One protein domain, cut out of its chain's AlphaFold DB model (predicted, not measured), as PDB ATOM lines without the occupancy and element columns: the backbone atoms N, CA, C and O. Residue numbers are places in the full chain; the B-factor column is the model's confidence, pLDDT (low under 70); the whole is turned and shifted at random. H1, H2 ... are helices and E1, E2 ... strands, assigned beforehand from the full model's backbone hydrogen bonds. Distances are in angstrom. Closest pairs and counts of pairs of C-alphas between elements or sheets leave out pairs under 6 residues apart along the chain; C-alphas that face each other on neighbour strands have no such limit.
ATOM      1  N   CYS A  10     261.280 289.937 134.515       82.38
ATOM      2  CA  CYS A  10     260.740 288.867 133.684       82.38
ATOM      3  C   CYS A  10     261.083 287.488 134.261       82.38
ATOM      4  O   CYS A  10     262.156 287.268 134.826       82.38
ATOM      5  N   TRP A  11     260.151 286.554 134.093       85.75
ATOM      6  CA  TRP A  11     260.235 285.174 134.553       85.75
ATOM      7  C   TRP A  11     259.815 284.220 133.450       85.75
ATOM      8  O   TRP A  11     258.863 284.476 132.713       85.75
ATOM      9  N   ILE A  12     260.442 283.050 133.414       86.88
ATOM     10  CA  ILE A  12     259.993 281.952 132.562       86.88
ATOM     11  C   ILE A  12     258.949 281.133 133.309       86.88
ATOM     12  O   ILE A  12     259.059 280.874 134.509       86.88
ATOM     13  N   ILE A  13     257.930 280.693 132.580       91.50
ATOM     14  CA  ILE A  13     256.954 279.730 133.066       91.50
ATOM     15  C   ILE A  13     257.324 278.367 132.495       91.50
ATOM     16  O   ILE A  13     257.177 278.124 131.294       91.50
ATOM     17  N   TYR A  14     257.769 277.459 133.359       91.62
ATOM     18  CA  TYR A  14     257.913 276.052 133.001       91.62
ATOM     19  C   TYR A  14     256.681 275.274 133.413       91.62
ATOM     20  O   TYR A  14     256.135 275.485 134.490       91.62
ATOM     21  N   GLY A  15     256.254 274.336 132.586       93.56
ATOM     22  CA  GLY A  15     255.020 273.634 132.830       93.56
ATOM     23  C   GLY A  15     254.750 272.493 131.879       93.56
ATOM     24  O   GLY A  15     255.590 272.084 131.075       93.56
ATOM     25  N   PHE A  16     253.536 271.980 132.001       93.38
ATOM     26  CA  PHE A  16     253.002 270.929 131.155       93.38
ATOM     27  C   PHE A  16     251.513 271.161 130.903       93.38
ATOM     28  O   PHE A  16     250.827 271.859 131.656       93.38
ATOM     29  N   LYS A  17     251.012 270.560 129.825       93.56
ATOM     30  CA  LYS A  17     249.591 270.542 129.484       93.56
ATOM     31  C   LYS A  17     248.971 269.240 129.980       93.56
ATOM     32  O   LYS A  17     249.510 268.167 129.722       93.56
ATOM     33  N   LYS A  18     247.824 269.330 130.649       94.50
ATOM     34  CA  LYS A  18     246.946 268.188 130.926       94.50
ATOM     35  C   LYS A  18     245.525 268.597 130.554       94.50
ATOM     36  O   LYS A  18     244.966 269.514 131.155       94.50
ATOM     37  N   ASN A  19     244.954 267.935 129.549       91.81
ATOM     38  CA  ASN A  19     243.690 268.329 128.917       91.81
ATOM     39  C   ASN A  19     243.762 269.795 128.439       91.81
ATOM     40  O   ASN A  19     244.764 270.200 127.856       91.81
ATOM     41  N   ASN A  20     242.748 270.611 128.726       91.50
ATOM     42  CA  ASN A  20     242.706 272.033 128.356       91.50
ATOM     43  C   ASN A  20     243.250 272.955 129.460       91.50
ATOM     44  O   ASN A  20     242.866 274.121 129.562       91.50
ATOM     45  N   ILE A  21     244.128 272.422 130.318       94.75
ATOM     46  CA  ILE A  21     244.744 273.162 131.416       94.75
ATOM     47  C   ILE A  21     246.265 273.097 131.283       94.75
ATOM     48  O   ILE A  21     246.857 272.018 131.192       94.75
ATOM     49  N   LEU A  22     246.904 274.265 131.302       96.00
ATOM     50  CA  LEU A  22     248.344 274.393 131.487       96.00
ATOM     51  C   LEU A  22     248.644 274.560 132.976       96.00
ATOM     52  O   LEU A  22     248.041 275.397 133.651       96.00
ATOM     53  N   TYR A  23     249.592 273.772 133.468       96.19
ATOM     54  CA  TYR A  23     250.127 273.869 134.821       96.19
ATOM     55  C   TYR A  23     251.540 274.424 134.725       96.19
ATOM     56  O   TYR A  23     252.398 273.793 134.113       96.19
ATOM     57  N   GLY A  24     251.762 275.604 135.298       94.38
ATOM     58  CA  GLY A  24     253.012 276.348 135.208       94.38
ATOM     59  C   GLY A  24     253.609 276.682 136.565       94.38
ATOM     60  O   GLY A  24     252.884 276.976 137.508       94.38
ATOM     61  N   TYR A  25     254.931 276.710 136.635       91.62
ATOM     62  CA  TYR A  25     255.710 277.244 137.739       91.62
ATOM     63  C   TYR A  25     256.575 278.383 137.211       91.62
ATOM     64  O   TYR A  25     257.247 278.231 136.188       91.62
ATOM     65  N   GLN A  26     256.552 279.521 137.903       85.31
ATOM     66  CA  GLN A  26     257.493 280.607 137.636       85.31
ATOM     67  C   GLN A  26     258.862 280.183 138.161       85.31
ATOM     68  O   GLN A  26     259.006 279.901 139.350       85.31
ATOM     69  N   ILE A  27     259.849 280.092 137.278       74.81
ATOM     70  CA  ILE A  27     261.216 279.737 137.649       74.81
ATOM     71  C   ILE A  27     262.149 280.739 136.987       74.81
ATOM     72  O   ILE A  27     262.019 281.023 135.799       74.81
ATOM     73  N   HIS A  28     263.129 281.180 137.774       66.56
ATOM     74  CA  HIS A  28     264.175 282.127 137.416       66.56
ATOM     75  C   HIS A  28     263.690 283.569 137.252       66.56
ATOM     76  O   HIS A  28     262.788 283.868 136.477       66.56
ATOM     77  N   GLU A  29     264.345 284.448 137.998       63.56
ATOM     78  CA  GLU A  29     264.212 285.895 137.971       63.56
ATOM     79  C   GLU A  29     265.402 286.433 137.180       63.56
ATOM     80  O   GLU A  29     266.553 286.264 137.578       63.56
ATOM     81  N   SER A  30     265.139 287.012 136.016       60.66
ATOM     82  CA  SER A  30     266.109 287.871 135.342       60.66
ATOM     83  C   SER A  30     265.665 289.308 135.573       60.66
ATOM     84  O   SER A  30     264.553 289.680 135.190       60.66
ATOM     85  N   THR A  31     266.519 290.094 136.224       50.94
ATOM     86  CA  THR A  31     266.365 291.548 136.316       50.94
ATOM     87  C   THR A  31     267.000 292.156 135.064       50.94
ATOM     88  O   THR A  31     268.110 291.784 134.690       50.94
ATOM     89  N   GLY A  32     266.290 293.042 134.369       52.47
ATOM     90  CA  GLY A  32     266.779 293.693 133.153       52.47
ATOM     91  C   GLY A  32     266.133 295.061 132.953       52.47
ATOM     92  O   GLY A  32     265.212 295.432 133.677       52.47
ATOM     93  N   ASN A  40     270.135 283.771 130.190       67.62
ATOM     94  CA  ASN A  40     271.077 282.702 129.863       67.62
ATOM     95  C   ASN A  40     270.376 281.669 128.964       67.62
ATOM     96  O   ASN A  40     269.890 280.627 129.422       67.62
ATOM     97  N   TRP A  41     270.321 281.976 127.668       67.00
ATOM     98  CA  TRP A  41     269.646 281.183 126.642       67.00
ATOM     99  C   TRP A  41     270.063 279.712 126.659       67.00
ATOM    100  O   TRP A  41     269.212 278.829 126.573       67.00
ATOM    101  N   LYS A  42     271.356 279.425 126.862       69.75
ATOM    102  CA  LYS A  42     271.879 278.050 126.911       69.75
ATOM    103  C   LYS A  42     271.248 277.238 128.046       69.75
ATOM    104  O   LYS A  42     270.863 276.089 127.844       69.75
ATOM    105  N   LYS A  43     271.086 277.842 129.229       68.62
ATOM    106  CA  LYS A  43     270.464 277.188 130.391       68.62
ATOM    107  C   LYS A  43     268.960 276.975 130.193       68.62
ATOM    108  O   LYS A  43     268.427 275.945 130.598       68.62
ATOM    109  N   ILE A  44     268.289 277.925 129.546       71.31
ATOM    110  CA  ILE A  44     266.834 277.909 129.333       71.31
ATOM    111  C   ILE A  44     266.431 276.902 128.260       71.31
ATOM    112  O   ILE A  44     265.480 276.139 128.453       71.31
ATOM    113  N   LEU A  45     267.180 276.863 127.155       73.94
ATOM    114  CA  LEU A  45     266.912 275.974 126.027       73.94
ATOM    115  C   LEU A  45     267.045 274.493 126.398       73.94
ATOM    116  O   LEU A  45     266.349 273.670 125.807       73.94
ATOM    117  N   LYS A  46     267.812 274.142 127.443       79.44
ATOM    118  CA  LYS A  46     267.821 272.777 128.007       79.44
ATOM    119  C   LYS A  46     266.414 272.284 128.384       79.44
ATOM    120  O   LYS A  46     266.138 271.092 128.322       79.44
ATOM    121  N   TYR A  47     265.514 273.199 128.740       83.06
ATOM    122  CA  TYR A  47     264.139 272.904 129.147       83.06
ATOM    123  C   TYR A  47     263.102 273.423 128.142       83.06
ATOM    124  O   TYR A  47     261.941 273.621 128.499       83.06
ATOM    125  N   ARG A  48     263.498 273.621 126.876       84.00
ATOM    126  CA  ARG A  48     262.664 274.165 125.790       84.00
ATOM    127  C   ARG A  48     261.264 273.544 125.719       84.00
ATOM    128  O   ARG A  48     260.266 274.258 125.608       84.00
ATOM    129  N   SER A  49     261.171 272.219 125.819       87.56
ATOM    130  CA  SER A  49     259.896 271.487 125.764       87.56
ATOM    131  C   SER A  49     258.945 271.861 126.903       87.56
ATOM    132  O   SER A  49     257.736 271.902 126.692       87.56
ATOM    133  N   ARG A  50     259.484 272.233 128.067       91.12
ATOM    134  CA  ARG A  50     258.726 272.612 129.264       91.12
ATOM    135  C   ARG A  50     258.374 274.092 129.324       91.12
ATOM    136  O   ARG A  50     257.572 274.460 130.167       91.12
ATOM    137  N   ILE A  51     258.949 274.957 128.487       91.44
ATOM    138  CA  ILE A  51     258.574 276.383 128.474       91.44
ATOM    139  C   ILE A  51     257.116 276.494 128.029       91.44
ATOM    140  O   ILE A  51     256.782 276.054 126.934       91.44
ATOM    141  N   ILE A  52     256.244 277.066 128.847       94.69
ATOM    142  CA  ILE A  52     254.848 277.323 128.466       94.69
ATOM    143  C   ILE A  52     254.545 278.817 128.342       94.69
ATOM    144  O   ILE A  52     253.444 279.174 127.938       94.69
ATOM    145  N   GLY A  53     255.500 279.687 128.671       93.31
ATOM    146  CA  GLY A  53     255.337 281.128 128.550       93.31
ATOM    147  C   GLY A  53     256.318 281.927 129.390       93.31
ATOM    148  O   GLY A  53     257.279 281.380 129.934       93.31
ATOM    149  N   PHE A  54     256.017 283.211 129.523       91.31
ATOM    150  CA  PHE A  54     256.770 284.195 130.289       91.31
ATOM    151  C   PHE A  54     255.810 285.011 131.153       91.31
ATOM    152  O   PHE A  54     254.628 285.134 130.830       91.31
ATOM    153  N   ASN A  55     256.303 285.544 132.265       90.69
ATOM    154  CA  ASN A  55     255.650 286.648 132.955       90.69
ATOM    155  C   ASN A  55     256.579 287.844 132.978       90.69
ATOM    156  O   ASN A  55     257.768 287.650 133.204       90.69
ATOM    157  N   HIS A  56     256.039 289.049 132.896       89.00
ATOM    158  CA  HIS A  56     256.794 290.262 133.162       89.00
ATOM    159  C   HIS A  56     255.952 291.326 133.857       89.00
ATOM    160  O   HIS A  56     254.738 291.171 134.025       89.00
ATOM    161  N   THR A  57     256.615 292.367 134.357       88.75
ATOM    162  CA  THR A  57     255.942 293.491 135.013       88.75
ATOM    163  C   THR A  57     255.833 294.703 134.111       88.75
ATOM    164  O   THR A  57     256.820 295.051 133.480       88.75
ATOM    165  N   ASP A  68     256.160 293.581 123.476       90.19
ATOM    166  CA  ASP A  68     255.729 292.259 123.941       90.19
ATOM    167  C   ASP A  68     255.235 291.411 122.774       90.19
ATOM    168  O   ASP A  68     255.625 290.251 122.650       90.19
ATOM    169  N   ASP A  69     254.451 292.002 121.871       93.69
ATOM    170  CA  ASP A  69     253.945 291.323 120.680       93.69
ATOM    171  C   ASP A  69     255.072 290.805 119.786       93.69
ATOM    172  O   ASP A  69     255.066 289.636 119.386       93.69
ATOM    173  N   ASN A  70     256.076 291.640 119.509       91.31
ATOM    174  CA  ASN A  70     257.237 291.244 118.711       91.31
ATOM    175  C   ASN A  70     258.045 290.136 119.398       91.31
ATOM    176  O   ASN A  70     258.432 289.152 118.758       91.31
ATOM    177  N   THR A  71     258.250 290.263 120.710       89.50
ATOM    178  CA  THR A  71     258.983 289.286 121.521       89.50
ATOM    179  C   THR A  71     258.262 287.940 121.530       89.50
ATOM    180  O   THR A  71     258.838 286.909 121.168       89.50
ATOM    181  N   MET A  72     256.974 287.936 121.867       93.06
ATOM    182  CA  MET A  72     256.150 286.731 121.915       93.06
ATOM    183  C   MET A  72     256.001 286.091 120.537       93.06
ATOM    184  O   MET A  72     256.063 284.865 120.429       93.06
ATOM    185  N   ALA A  73     255.883 286.882 119.467       93.69
ATOM    186  CA  ALA A  73     255.871 286.355 118.108       93.69
ATOM    187  C   ALA A  73     257.182 285.640 117.758       93.69
ATOM    188  O   ALA A  73     257.141 284.548 117.185       93.69
ATOM    189  N   GLY A  74     258.334 286.208 118.127       90.94
ATOM    190  CA  GLY A  74     259.639 285.563 117.965       90.94
ATOM    191  C   GLY A  74     259.708 284.221 118.693       90.94
ATOM    192  O   GLY A  74     260.068 283.208 118.093       90.94
ATOM    193  N   TRP A  75     259.270 284.176 119.951       90.69
ATOM    194  CA  TRP A  75     259.274 282.954 120.754       90.69
ATOM    195  C   TRP A  75     258.301 281.884 120.260       90.69
ATOM    196  O   TRP A  75     258.685 280.718 120.175       90.69
ATOM    197  N   VAL A  76     257.067 282.245 119.896       93.56
ATOM    198  CA  VAL A  76     256.091 281.291 119.339       93.56
ATOM    199  C   VAL A  76     256.609 280.702 118.028       93.56
ATOM    200  O   VAL A  76     256.466 279.500 117.797       93.56
ATOM    201  N   LYS A  77     257.253 281.517 117.181       91.56
ATOM    202  CA  LYS A  77     257.904 281.029 115.958       91.56
ATOM    203  C   LYS A  77     259.070 280.102 116.282       91.56
ATOM    204  O   LYS A  77     259.125 279.009 115.739       91.56
ATOM    205  N   ALA A  78     259.961 280.516 117.180       88.75
ATOM    206  CA  ALA A  78     261.173 279.775 117.497       88.75
ATOM    207  C   ALA A  78     260.887 278.452 118.209       88.75
ATOM    208  O   ALA A  78     261.629 277.501 117.988       88.75
ATOM    209  N   LEU A  79     259.862 278.395 119.071       89.12
ATOM    210  CA  LEU A  79     259.461 277.218 119.853       89.12
ATOM    211  C   LEU A  79     258.409 276.343 119.169       89.12
ATOM    212  O   LEU A  79     258.184 275.229 119.641       89.12
ATOM    213  N   GLU A  80     257.784 276.847 118.105       91.69
ATOM    214  CA  GLU A  80     256.742 276.173 117.322       91.69
ATOM    215  C   GLU A  80     255.555 275.683 118.164       91.69
ATOM    216  O   GLU A  80     254.969 274.630 117.918       91.69
ATOM    217  N   LYS A  81     255.178 276.458 119.186       92.06
ATOM    218  CA  LYS A  81     254.037 276.156 120.057       92.06
ATOM    219  C   LYS A  81     253.389 277.422 120.617       92.06
ATOM    220  O   LYS A  81     254.069 278.446 120.709       92.06
ATOM    221  N   PRO A  82     252.111 277.358 121.031       94.62
ATOM    222  CA  PRO A  82     251.476 278.450 121.757       94.62
ATOM    223  C   PRO A  82     252.198 278.746 123.074       94.62
ATOM    224  O   PRO A  82     252.689 277.826 123.736       94.62
ATOM    225  N   LEU A  83     252.234 280.017 123.464       95.69
ATOM    226  CA  LEU A  83     252.913 280.478 124.674       95.69
ATOM    227  C   LEU A  83     252.051 281.470 125.443       95.69
ATOM    228  O   LEU A  83     251.307 282.258 124.865       95.69
ATOM    229  N   ILE A  84     252.188 281.443 126.761       96.81
ATOM    230  CA  ILE A  84     251.550 282.393 127.661       96.81
ATOM    231  C   ILE A  84     252.431 283.633 127.810       96.81
ATOM    232  O   ILE A  84     253.628 283.517 128.053       96.81
ATOM    233  N   CYS A  85     251.820 284.804 127.711       95.62
ATOM    234  CA  CYS A  85     252.380 286.068 128.164       95.62
ATOM    235  C   CYS A  85     251.573 286.521 129.376       95.62
ATOM    236  O   CYS A  85     250.377 286.796 129.258       95.62
ATOM    237  N   GLY A  86     252.184 286.517 130.554       95.12
ATOM    238  CA  GLY A  86     251.570 287.049 131.759       95.12
ATOM    239  C   GLY A  86     252.124 288.423 132.091       95.12
ATOM    240  O   GLY A  86     253.331 288.605 132.162       95.12
ATOM    241  N   ILE A  87     251.241 289.379 132.326       94.19
ATOM    242  CA  ILE A  87     251.607 290.764 132.601       94.19
ATOM    243  C   ILE A  87     251.085 291.098 133.981       94.19
ATOM    244  O   ILE A  87     249.918 290.842 134.282       94.19
ATOM    245  N   ARG A  88     251.960 291.621 134.832       91.50
ATOM    246  CA  ARG A  88     251.635 291.986 136.208       91.50
ATOM    247  C   ARG A  88     251.961 293.452 136.454       91.50
ATOM    248  O   ARG A  88     253.037 293.908 136.090       91.50
ATOM    249  N   ASP A  89     251.083 294.154 137.147       88.88
ATOM    250  CA  ASP A  89     251.413 295.438 137.761       88.88
ATOM    251  C   ASP A  89     251.428 295.302 139.296       88.88
ATOM    252  O   ASP A  89     251.467 294.199 139.849       88.88
ATOM    253  N   ASN A  90     251.429 296.419 140.018       81.12
ATOM    254  CA  ASN A  90     251.484 296.399 141.481       81.12
ATOM    255  C   ASN A  90     250.220 295.829 142.156       81.12
ATOM    256  O   ASN A  90     250.243 295.602 143.366       81.12
ATOM    257  N   LYS A  91     249.120 295.631 141.425       83.75
ATOM    258  CA  LYS A  91     247.814 295.244 141.981       83.75
ATOM    259  C   LYS A  91     247.266 293.967 141.358       83.75
ATOM    260  O   LYS A  91     246.651 293.160 142.051       83.75
ATOM    261  N   GLU A  92     247.481 293.786 140.067       91.81
ATOM    262  CA  GLU A  92     246.755 292.827 139.255       91.81
ATOM    263  C   GLU A  92     247.682 292.074 138.299       91.81
ATOM    264  O   GLU A  92     248.846 292.416 138.082       91.81
ATOM    265  N   GLN A  93     247.153 290.991 137.736       94.00
ATOM    266  CA  GLN A  93     247.849 290.196 136.742       94.00
ATOM    267  C   GLN A  93     246.858 289.723 135.682       94.00
ATOM    268  O   GLN A  93     245.803 289.184 136.011       94.00
ATOM    269  N   SER A  94     247.233 289.873 134.414       96.62
ATOM    270  CA  SER A  94     246.525 289.299 133.267       96.62
ATOM    271  C   SER A  94     247.399 288.275 132.556       96.62
ATOM    272  O   SER A  94     248.624 288.297 132.666       96.62
ATOM    273  N   MET A  95     246.771 287.352 131.829       97.00
ATOM    274  CA  MET A  95     247.474 286.383 130.990       97.00
ATOM    275  C   MET A  95     246.846 286.305 129.609       97.00
ATOM    276  O   MET A  95     245.622 286.306 129.467       97.00
ATOM    277  N   TYR A  96     247.706 286.165 128.607       97.50
ATOM    278  CA  TYR A  96     247.343 286.077 127.203       97.50
ATOM    279  C   TYR A  96     247.985 284.845 126.579       97.50
ATOM    280  O   TYR A  96     249.166 284.576 126.791       97.50
ATOM    281  N   LEU A  97     247.213 284.091 125.801       97.38
ATOM    282  CA  LEU A  97     247.725 282.986 125.000       97.38
ATOM    283  C   LEU A  97     248.063 283.501 123.606       97.38
ATOM    284  O   LEU A  97     247.155 283.854 122.860       97.38
ATOM    285  N   TYR A  98     249.348 283.503 123.265       97.25
ATOM    286  CA  TYR A  98     249.844 283.759 121.920       97.25
ATOM    287  C   TYR A  98     249.875 282.457 121.127       97.25
ATOM    288  O   TYR A  98     250.434 281.454 121.574       97.25
ATOM    289  N   GLU A  99     249.301 282.478 119.931       95.44
ATOM    290  CA  GLU A  99     249.203 281.317 119.057       95.44
ATOM    291  C   GLU A  99     249.365 281.705 117.586       95.44
ATOM    292  O   GLU A  99     248.988 282.799 117.154       95.44
ATOM    293  N   ARG A 100     249.933 280.780 116.807       94.94
ATOM    294  CA  ARG A 100     249.998 280.894 115.352       94.94
ATOM    295  C   ARG A 100     248.652 280.474 114.768       94.94
ATOM    296  O   ARG A 100     248.222 279.341 114.968       94.94
ATOM    297  N   LYS A 101     248.002 281.376 114.038       91.62
ATOM    298  CA  LYS A 101     246.772 281.085 113.291       91.62
ATOM    299  C   LYS A 101     247.094 280.380 111.968       91.62
ATOM    300  O   LYS A 101     248.241 280.357 111.522       91.62
ATOM    301  N   SER A 102     246.070 279.828 111.314       86.94
ATOM    302  CA  SER A 102     246.196 279.119 110.027       86.94
ATOM    303  C   SER A 102     246.864 279.964 108.934       86.94
ATOM    304  O   SER A 102     247.637 279.447 108.134       86.94
ATOM    305  N   ASN A 103     246.647 281.281 108.956       87.44
ATOM    306  CA  ASN A 103     247.262 282.255 108.050       87.44
ATOM    307  C   ASN A 103     248.702 282.658 108.430       87.44
ATOM    308  O   ASN A 103     249.182 283.696 107.980       87.44
ATOM    309  N   GLN A 104     249.369 281.891 109.296       86.94
ATOM    310  CA  GLN A 104     250.732 282.129 109.787       86.94
ATOM    311  C   GLN A 104     250.920 283.387 110.654       86.94
ATOM    312  O   GLN A 104     252.016 283.595 111.184       86.94
ATOM    313  N   LYS A 105     249.881 284.208 110.867       92.00
ATOM    314  CA  LYS A 105     249.952 285.355 111.779       92.00
ATOM    315  C   LYS A 105     249.956 284.877 113.229       92.00
ATOM    316  O   LYS A 105     249.249 283.933 113.588       92.00
ATOM    317  N   ILE A 106     250.748 285.546 114.060       94.81
ATOM    318  CA  ILE A 106     250.672 285.389 115.511       94.81
ATOM    319  C   ILE A 106     249.603 286.350 116.021       94.81
ATOM    320  O   ILE A 106     249.583 287.516 115.637       94.81
ATOM    321  N   SER A 107     248.716 285.850 116.868       95.00
ATOM    322  CA  SER A 107     247.713 286.651 117.573       95.00
ATOM    323  C   SER A 107     247.613 286.171 119.009       95.00
ATOM    324  O   SER A 107     248.034 285.047 119.304       95.00
ATOM    325  N   TYR A 108     247.003 286.974 119.872       96.81
ATOM    326  CA  TYR A 108     246.762 286.592 121.249       96.81
ATOM    327  C   TYR A 108     245.308 286.786 121.663       96.81
ATOM    328  O   TYR A 108     244.540 287.509 121.030       96.81
ATOM    329  N   ARG A 109     244.935 286.124 122.756       96.12
ATOM    330  CA  ARG A 109     243.646 286.291 123.433       96.12
ATOM    331  C   ARG A 109     243.826 286.195 124.946       96.12
ATOM    332  O   ARG A 109     244.727 285.471 125.381       96.12
ATOM    333  N   PRO A 110     242.995 286.875 125.750       97.19
ATOM    334  CA  PRO A 110     243.034 286.714 127.197       97.19
ATOM    335  C   PRO A 110     242.669 285.278 127.590       97.19
ATOM    336  O   PRO A 110     241.867 284.615 126.924       97.19
ATOM    337  N   VAL A 111     243.252 284.799 128.685       96.88
ATOM    338  CA  VAL A 111     242.959 283.482 129.258       96.88
ATOM    339  C   VAL A 111     242.671 283.576 130.746       96.88
ATOM    340  O   VAL A 111     243.247 284.384 131.474       96.88
ATOM    341  N   LEU A 112     241.788 282.696 131.212       96.44
ATOM    342  CA  LEU A 112     241.503 282.567 132.634       96.44
ATOM    343  C   LEU A 112     242.623 281.788 133.312       96.44
ATOM    344  O   LEU A 112     243.008 280.704 132.858       96.44
ATOM    345  N   PHE A 113     243.093 282.299 134.444       96.06
ATOM    346  CA  PHE A 113     244.091 281.620 135.250       96.06
ATOM    347  C   PHE A 113     243.774 281.708 136.743       96.06
ATOM    348  O   PHE A 113     243.040 282.578 137.202       96.06
ATOM    349  N   LYS A 114     244.343 280.778 137.509       95.56
ATOM    350  CA  LYS A 114     244.377 280.820 138.971       95.56
ATOM    351  C   LYS A 114     245.808 280.599 139.432       95.56
ATOM    352  O   LYS A 114     246.439 279.621 139.024       95.56
ATOM    353  N   LYS A 115     246.303 281.482 140.298       91.31
ATOM    354  CA  LYS A 115     247.616 281.358 140.935       91.31
ATOM    355  C   LYS A 115     247.457 280.892 142.384       91.31
ATOM    356  O   LYS A 115     246.558 281.337 143.092       91.31
ATOM    357  N   THR A 116     248.292 279.960 142.826       90.31
ATOM    358  CA  THR A 116     248.343 279.479 144.215       90.31
ATOM    359  C   THR A 116     249.804 279.237 144.577       90.31
ATOM    360  O   THR A 116     250.419 278.287 144.089       90.31
ATOM    361  N   GLY A 117     250.385 280.141 145.369       87.06
ATOM    362  CA  GLY A 117     251.839 280.221 145.524       87.06
ATOM    363  C   GLY A 117     252.517 280.445 144.167       87.06
ATOM    364  O   GLY A 117     252.121 281.329 143.406       87.06
ATOM    365  N   ASN A 118     253.493 279.598 143.833       85.19
ATOM    366  CA  ASN A 118     254.206 279.648 142.549       85.19
ATOM    367  C   ASN A 118     253.523 278.852 141.426       85.19
ATOM    368  O   ASN A 118     253.953 278.940 140.276       85.19
ATOM    369  N   LEU A 119     252.476 278.081 141.742       90.56
ATOM    370  CA  LEU A 119     251.724 277.317 140.754       90.56
ATOM    371  C   LEU A 119     250.702 278.218 140.060       90.56
ATOM    372  O   LEU A 119     249.875 278.864 140.704       90.56
ATOM    373  N   ILE A 120     250.712 278.184 138.735       94.31
ATOM    374  CA  ILE A 120     249.753 278.840 137.857       94.31
ATOM    375  C   ILE A 120     248.965 277.750 137.126       94.31
ATOM    376  O   ILE A 120     249.543 276.838 136.539       94.31
ATOM    377  N   ARG A 121     247.635 277.847 137.147       96.38
ATOM    378  CA  ARG A 121     246.729 277.000 136.361       96.38
ATOM    379  C   ARG A 121     246.029 277.865 135.329       96.38
ATOM    380  O   ARG A 121     245.340 278.796 135.724       96.38
ATOM    381  N   ILE A 122     246.181 277.551 134.048       96.44
ATOM    382  CA  ILE A 122     245.682 278.378 132.942       96.44
ATOM    383  C   ILE A 122     244.742 277.546 132.084       96.44
ATOM    384  O   ILE A 122     245.087 276.441 131.670       96.44
ATOM    385  N   ARG A 123     243.554 278.078 131.821       93.81
ATOM    386  CA  ARG A 123     242.518 277.447 131.007       93.81
ATOM    387  C   ARG A 123     242.640 277.901 129.550       93.81
ATOM    388  O   ARG A 123     242.562 279.093 129.276       93.81
ATOM    389  N   ILE A 124     242.809 276.943 128.639       88.81
ATOM    390  CA  ILE A 124     243.017 277.166 127.201       88.81
ATOM    391  C   ILE A 124     241.911 276.470 126.393       88.81
ATOM    392  O   ILE A 124     242.126 275.417 125.801       88.81
TER     393      ILE A 124
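What this domain is: This is residues 10 to 32, 40 to 57 and 68 to 124 of the 125 residues of an uncharacterized protein of candidate division KSB1 bacterium (UniProt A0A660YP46). One strongly twisted sheet of eight strands curls like part of a barrel and folds back on itself, so that E6, E5, E4, E3 and E1 face E8 and E7 across the hinge strand E2. H2 packs over one face of the sheet at E5, while the small H1 lies far out and only grazes the sheet. The 98 printed residues include two named helices and eight named strands, in the chain order E1 E2 H1 E3 H2 E4 E5 E6 E7 E8; the class is mixed, helices and strands. The sheet's order is E6 E5 E4 E3 E1 E2 E8 E7, with mixed directions. The whole is compact, with a radius of gyration of the C-alphas of 12.8 A, and rounded, spanning 37 by 31 by 27 A.

How they stand to each other: From edge to edge the sheet runs E6, residues 106 to 110; E5, residues 93 to 100; E4, residues 83 to 88; E3, residues 51 to 57; E1, residues 10 to 18; E2, residues 21 to 31; E8, residues 119 to 123; and E7, residues 112 to 116. E4 and E3 are parallel at 20 degrees, with N 54 and O 84 2.8 A apart, within hydrogen-bond range. The other neighbours are antiparallel. E4, E5 and E6 form a meander, each strand the antiparallel neighbour of the one before; N 85 and O 96 are 2.8 A apart, N 97 and O 109 2.9 A. E3 and E1 have N 11 and O 55 at 2.8 A. In the hairpin of E1 and E2, N 14 and O 25 are 3.0 A apart. E2 bends by 56 degrees at residue 28; beside E8, N 24 and O 120 are 2.8 A apart. In the hairpin of E7 and E8, N 121 and O 114 are 2.8 A apart. E6 runs on into E7 at 66 degrees, and these edge strands meet only through their link. H2, residues 68 to 79, is on the sheet at a height of 7.5 A, slantwise to the strands at 46 degrees to E5 on the local plane; its closest C-alphas to E5 are Val 76 and Glu 99, 6.9 A apart. H1, residues 41 to 45, only grazes the sheet with residues 44 to 45, and is apart from H2. In H1 and H2 every O i to N i+4 pair is within hydrogen-bond range.

Where its parts are: E1 begins at C-alpha 10 (260.740, 288.867, 133.684) and is 25.0 A long; E2 is 28.8 A, E5 23.4 A, E3 18.5 A and H2 16.0 A. H2 begins at C-alpha 68 (255.729, 292.259, 123.941). E8 ends at C-alpha 123 (242.518, 277.447, 131.007).

The domain as a whole: The two C-alphas farthest apart, Asn 103 and Gly 117, are 37.8 A apart. Residues 33 to 39 are not printed, with 12.3 A from C-alpha 32 to 40, nor are 58 to 67, with 11.1 A from C-alpha 57 to 68. The links printed whole are tight. Mean pLDDT of the printed part is 88.7; residues 28 to 32 and 40 to 43 are under 70.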